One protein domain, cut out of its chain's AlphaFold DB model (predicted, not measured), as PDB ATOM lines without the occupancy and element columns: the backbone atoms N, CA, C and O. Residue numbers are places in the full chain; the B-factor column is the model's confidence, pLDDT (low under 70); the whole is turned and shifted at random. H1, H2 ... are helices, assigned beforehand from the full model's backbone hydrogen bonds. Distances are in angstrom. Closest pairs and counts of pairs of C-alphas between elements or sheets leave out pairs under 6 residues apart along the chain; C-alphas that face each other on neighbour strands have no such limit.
ATOM      1  N   LEU A   2     200.931 272.998 134.260       92.75
ATOM      2  CA  LEU A   2     201.424 271.704 134.777       92.75
ATOM      3  C   LEU A   2     201.325 271.560 136.309       92.75
ATOM      4  O   LEU A   2     200.767 270.585 136.787       92.75
ATOM      5  N   GLN A   3     201.795 272.550 137.074       93.38
ATOM      6  CA  GLN A   3     201.747 272.485 138.545       93.38
ATOM      7  C   GLN A   3     200.319 272.387 139.103       93.38
ATOM      8  O   GLN A   3     200.103 271.702 140.091       93.38
ATOM      9  N   ASN A   4     199.331 272.994 138.436       95.75
ATOM     10  CA  ASN A   4     197.931 272.883 138.856       95.75
ATOM     11  C   ASN A   4     197.402 271.455 138.656       95.75
ATOM     12  O   ASN A   4     196.633 270.983 139.477       95.75
ATOM     13  N   LEU A   5     197.834 270.772 137.589       94.25
ATOM     14  CA  LEU A   5     197.443 269.391 137.282       94.25
ATOM     15  C   LEU A   5     198.131 268.376 138.205       94.25
ATOM     16  O   LEU A   5     197.555 267.349 138.536       94.25
ATOM     17  N   LEU A   6     199.364 268.657 138.632       93.44
ATOM     18  CA  LEU A   6     200.079 267.799 139.581       93.44
ATOM     19  C   LEU A   6     199.503 267.879 140.999       93.44
ATOM     20  O   LEU A   6     199.597 266.902 141.739       93.44
ATOM     21  N   SER A   7     198.898 269.016 141.347       95.56
ATOM     22  CA  SER A   7     198.211 269.234 142.623       95.56
ATOM     23  C   SER A   7     196.734 268.813 142.611       95.56
ATOM     24  O   SER A   7     196.068 268.946 143.633       95.56
ATOM     25  N   ASP A   8     196.208 268.342 141.477       96.19
ATOM     26  CA  ASP A   8     194.824 267.882 141.350       96.19
ATOM     27  C   ASP A   8     194.731 266.391 141.716       96.19
ATOM     28  O   ASP A   8     195.177 265.516 140.971       96.19
ATOM     29  N   GLU A   9     194.162 266.101 142.887       95.25
ATOM     30  CA  GLU A   9     194.032 264.737 143.411       95.25
ATOM     31  C   GLU A   9     193.085 263.862 142.575       95.25
ATOM     32  O   GLU A   9     193.344 262.668 142.405       95.25
ATOM     33  N   GLU A  10     192.021 264.438 142.002       96.62
ATOM     34  CA  GLU A  10     191.082 263.693 141.157       96.62
ATOM     35  C   GLU A  10     191.755 263.277 139.843       96.62
ATOM     36  O   GLU A  10     191.577 262.154 139.357       96.62
ATOM     37  N   LEU A  11     192.570 264.165 139.276       94.75
ATOM     38  CA  LEU A  11     193.363 263.871 138.091       94.75
ATOM     39  C   LEU A  11     194.470 262.852 138.389       94.75
ATOM     40  O   LEU A  11     194.643 261.903 137.624       94.75
ATOM     41  N   ARG A  12     195.190 263.005 139.509       95.31
ATOM     42  CA  ARG A  12     196.275 262.096 139.932       95.31
ATOM     43  C   ARG A  12     195.781 260.696 140.299       95.31
ATOM     44  O   ARG A  12     196.570 259.756 140.258       95.31
ATOM     45  N   ALA A  13     194.489 260.540 140.599       96.25
ATOM     46  CA  ALA A  13     193.848 259.236 140.750       96.25
ATOM     47  C   ALA A  13     193.640 258.500 139.410       96.25
ATOM     48  O   ALA A  13     193.482 257.281 139.403       96.25
ATOM     49  N   LYS A  14     193.630 259.227 138.280       96.62
ATOM     50  CA  LYS A  14     193.389 258.684 136.929       96.62
ATOM     51  C   LYS A  14     194.659 258.599 136.080       96.62
ATOM     52  O   LYS A  14     194.723 257.758 135.192       96.62
ATOM     53  N   LEU A  15     195.632 259.474 136.330       96.00
ATOM     54  CA  LEU A  15     196.893 259.552 135.598       96.00
ATOM     55  C   LEU A  15     198.071 259.653 136.567       96.00
ATOM     56  O   LEU A  15     198.072 260.434 137.525       96.00
ATOM     57  N   SER A  16     199.120 258.897 136.275       95.38
ATOM     58  CA  SER A  16     200.401 259.050 136.947       95.38
ATOM     59  C   SER A  16     201.032 260.408 136.626       95.38
ATOM     60  O   SER A  16     200.740 261.060 135.623       95.38
ATOM     61  N   GLU A  17     201.942 260.849 137.489       94.06
ATOM     62  CA  GLU A  17     202.690 262.086 137.269       94.06
ATOM     63  C   GLU A  17     203.521 262.029 135.980       94.06
ATOM     64  O   GLU A  17     203.629 263.037 135.282       94.06
ATOM     65  N   GLU A  18     204.074 260.863 135.644       94.44
ATOM     66  CA  GLU A  18     204.826 260.657 134.408       94.44
ATOM     67  C   GLU A  18     203.937 260.860 133.175       94.44
ATOM     68  O   GLU A  18     204.304 261.609 132.274       94.44
ATOM     69  N   GLU A  19     202.733 260.282 133.160       94.38
ATOM     70  CA  GLU A  19     201.765 260.477 132.075       94.38
ATOM     71  C   GLU A  19     201.359 261.947 131.936       94.38
ATOM     72  O   GLU A  19     201.363 262.485 130.827       94.38
ATOM     73  N   ILE A  20     201.091 262.626 133.059       94.50
ATOM     74  CA  ILE A  20     200.772 264.060 133.065       94.50
ATOM     75  C   ILE A  20     201.940 264.866 132.493       94.50
ATOM     76  O   ILE A  20     201.715 265.763 131.686       94.50
ATOM     77  N   ARG A  21     203.189 264.561 132.865       93.19
ATOM     78  CA  ARG A  21     204.381 265.249 132.342       93.19
ATOM     79  C   ARG A  21     204.610 264.962 130.859       93.19
ATOM     80  O   ARG A  21     204.943 265.887 130.119       93.19
ATOM     81  N   ASN A  22     204.369 263.733 130.410       92.25
ATOM     82  CA  ASN A  22     204.511 263.329 129.012       92.25
ATOM     83  C   ASN A  22     203.541 264.078 128.086       92.25
ATOM     84  O   ASN A  22     203.913 264.393 126.957       92.25
ATOM     85  N   CYS A  23     202.355 264.468 128.568       91.44
ATOM     86  CA  CYS A  23     201.447 265.355 127.828       91.44
ATOM     87  C   CYS A  23     202.049 266.738 127.508       91.44
ATOM     88  O   CYS A  23     201.573 267.405 126.593       91.44
ATOM     89  N   PHE A  24     203.081 267.171 128.241       89.81
ATOM     90  CA  PHE A  24     203.793 268.433 128.013       89.81
ATOM     91  C   PHE A  24     205.134 268.242 127.291       89.81
ATOM     92  O   PHE A  24     205.856 269.218 127.081       89.81
ATOM     93  N   CYS A  25     205.489 267.011 126.912       89.44
ATOM     94  CA  CYS A  25     206.738 266.752 126.213       89.44
ATOM     95  C   CYS A  25     206.657 267.224 124.753       89.44
ATOM     96  O   CYS A  25     205.758 266.838 124.000       89.44
ATOM     97  N   PHE A  26     207.624 268.044 124.334       88.06
ATOM     98  CA  PHE A  26     207.689 268.566 122.967       88.06
ATOM     99  C   PHE A  26     207.969 267.484 121.919       88.06
ATOM    100  O   PHE A  26     207.577 267.643 120.759       88.06
ATOM    101  N   ASP A  27     208.576 266.371 122.332       86.62
ATOM    102  CA  ASP A  27     208.970 265.263 121.461       86.62
ATOM    103  C   ASP A  27     207.786 264.690 120.674       86.62
ATOM    104  O   ASP A  27     207.925 264.263 119.527       86.62
ATOM    105  N   TYR A  28     206.575 264.750 121.239       87.19
ATOM    106  CA  TYR A  28     205.368 264.317 120.540       87.19
ATOM    107  C   TYR A  28     205.110 265.113 119.250       87.19
ATOM    108  O   TYR A  28     204.657 264.546 118.249       87.19
ATOM    109  N   TYR A  29     205.411 266.413 119.254       89.62
ATOM    110  CA  TYR A  29     205.218 267.292 118.100       89.62
ATOM    111  C   TYR A  29     206.343 267.149 117.072       89.62
ATOM    112  O   TYR A  29     206.111 267.340 115.878       89.62
ATOM    113  N   THR A  30     207.546 266.772 117.509       93.50
ATOM    114  CA  THR A  30     208.727 266.635 116.647       93.50
ATOM    115  C   THR A  30     208.959 265.206 116.144       93.50
ATOM    116  O   THR A  30     209.765 265.007 115.237       93.50
ATOM    117  N   LYS A  31     208.194 264.212 116.622       92.69
ATOM    118  CA  LYS A  31     208.367 262.768 116.331       92.69
ATOM    119  C   LYS A  31     208.455 262.358 114.856       92.69
ATOM    120  O   LYS A  31     208.908 261.261 114.547       92.69
ATOM    121  N   ASN A  32     207.956 263.184 113.939       94.69
ATOM    122  CA  ASN A  32     207.939 262.891 112.502       94.69
ATOM    123  C   ASN A  32     208.838 263.820 111.680       94.69
ATOM    124  O   ASN A  32     208.835 263.701 110.455       94.69
ATOM    125  N   ILE A  33     209.586 264.728 112.315       93.88
ATOM    126  CA  ILE A  33     210.460 265.670 111.606       93.88
ATOM    127  C   ILE A  33     211.424 264.904 110.701       93.88
ATOM    128  O   ILE A  33     211.453 265.171 109.505       93.88
ATOM    129  N   GLU A  34     212.092 263.872 111.216       92.69
ATOM    130  CA  GLU A  34     213.026 263.071 110.417       92.69
ATOM    131  C   GLU A  34     212.368 262.447 109.184       92.69
ATOM    132  O   GLU A  34     212.870 262.557 108.070       92.69
ATOM    133  N   LYS A  35     211.167 261.877 109.334       94.81
ATOM    134  CA  LYS A  35     210.430 261.290 108.203       94.81
ATOM    135  C   LYS A  35     210.085 262.331 107.138       94.81
ATOM    136  O   LYS A  35     210.098 262.023 105.948       94.81
ATOM    137  N   ILE A  36     209.760 263.556 107.554       94.31
ATOM    138  CA  ILE A  36     209.507 264.669 106.634       94.31
ATOM    139  C   ILE A  36     210.802 265.049 105.913       94.31
ATOM    140  O   ILE A  36     210.774 265.228 104.697       94.31
ATOM    141  N   PHE A  37     211.926 265.120 106.629       95.38
ATOM    142  CA  PHE A  37     213.227 265.428 106.042       95.38
ATOM    143  C   PHE A  37     213.668 264.370 105.026       95.38
ATOM    144  O   PHE A  37     214.048 264.733 103.913       95.38
ATOM    145  N   VAL A  38     213.516 263.082 105.346       96.06
ATOM    146  CA  VAL A  38     213.764 261.973 104.408       96.06
ATOM    147  C   VAL A  38     212.873 262.105 103.172       96.06
ATOM    148  O   VAL A  38     213.364 262.036 102.049       96.06
ATOM    149  N   ARG A  39     211.570 262.365 103.352       95.62
ATOM    150  CA  ARG A  39     210.622 262.486 102.232       95.62
ATOM    151  C   ARG A  39     210.933 263.664 101.306       95.62
ATOM    152  O   ARG A  39     210.753 263.543 100.102       95.62
ATOM    153  N   VAL A  40     211.295 264.817 101.864       95.94
ATOM    154  CA  VAL A  40     211.439 266.069 101.101       95.94
ATOM    155  C   VAL A  40     212.846 266.231 100.533       95.94
ATOM    156  O   VAL A  40     212.996 266.739  99.426       95.94
ATOM    157  N   PHE A  41     213.869 265.804 101.273       94.56
ATOM    158  CA  PHE A  41     215.268 266.067 100.938       94.56
ATOM    159  C   PHE A  41     216.085 264.808 100.635       94.56
ATOM    160  O   PHE A  41     217.242 264.946 100.249       94.56
ATOM    161  N   GLY A  42     215.521 263.604 100.798       87.44
ATOM    162  CA  GLY A  42     216.181 262.344 100.438       87.44
ATOM    163  C   GLY A  42     217.483 262.067 101.194       87.44
ATOM    164  O   GLY A  42     218.387 261.472 100.616       87.44
TER     165      GLY A  42
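Overview. This is residues 2 to 42 of the 44 residues of an uncharacterized protein of Campylobacterales bacterium (UniProt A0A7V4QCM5). A small head of three short helices, H1, H2 and H3, sits at one end, and residues 25 to 42, with H4 and H5, stick out from it as a long free arm. The printed part has 41 residues, with five named helices, H1 to H5 in that order, and no named strand: all helix. It is extended, with a radius of gyration of the C-alphas of 15.8 A and spans of 48 by 16 by 10 A.

Along the chain. Find C-alpha 2 at (201.424, 271.704, 134.777), where H1, residues 2 to 6, begins; it is 6.3 A long. Next come H2, residues 9 to 12, 4.9 A, and H3, residues 17 to 22, 8.5 A. Go on to H4, residues 27 to 30, 5.0 A, and H5, residues 33 to 41, 11.7 A, ending at C-alpha 41 (215.268, 266.067, 100.938).

Arrangement. Look at Leu 6: H1 and H3 touch, their closest C-alphas, Leu 6 and Glu 17, 6.7 A apart. H1 and H2 only just touch, only at the corner, with 3 pairs of C-alphas within 8 A, the closest Leu 6 and Arg 12 at 6.9 A. H3 and H4 are apart; H4 and H5 meet only through their link. In H1, H3 and H5 every O i to N i+4 pair is within hydrogen-bond range; H2 and H4 are too short for one.

Size, cuts and confidence. The farthest C-alphas, Glu 9 and Gly 42, are 48.4 A apart. The printed part has no cut, its four links are tight, and no printed residue is under pLDDT 70.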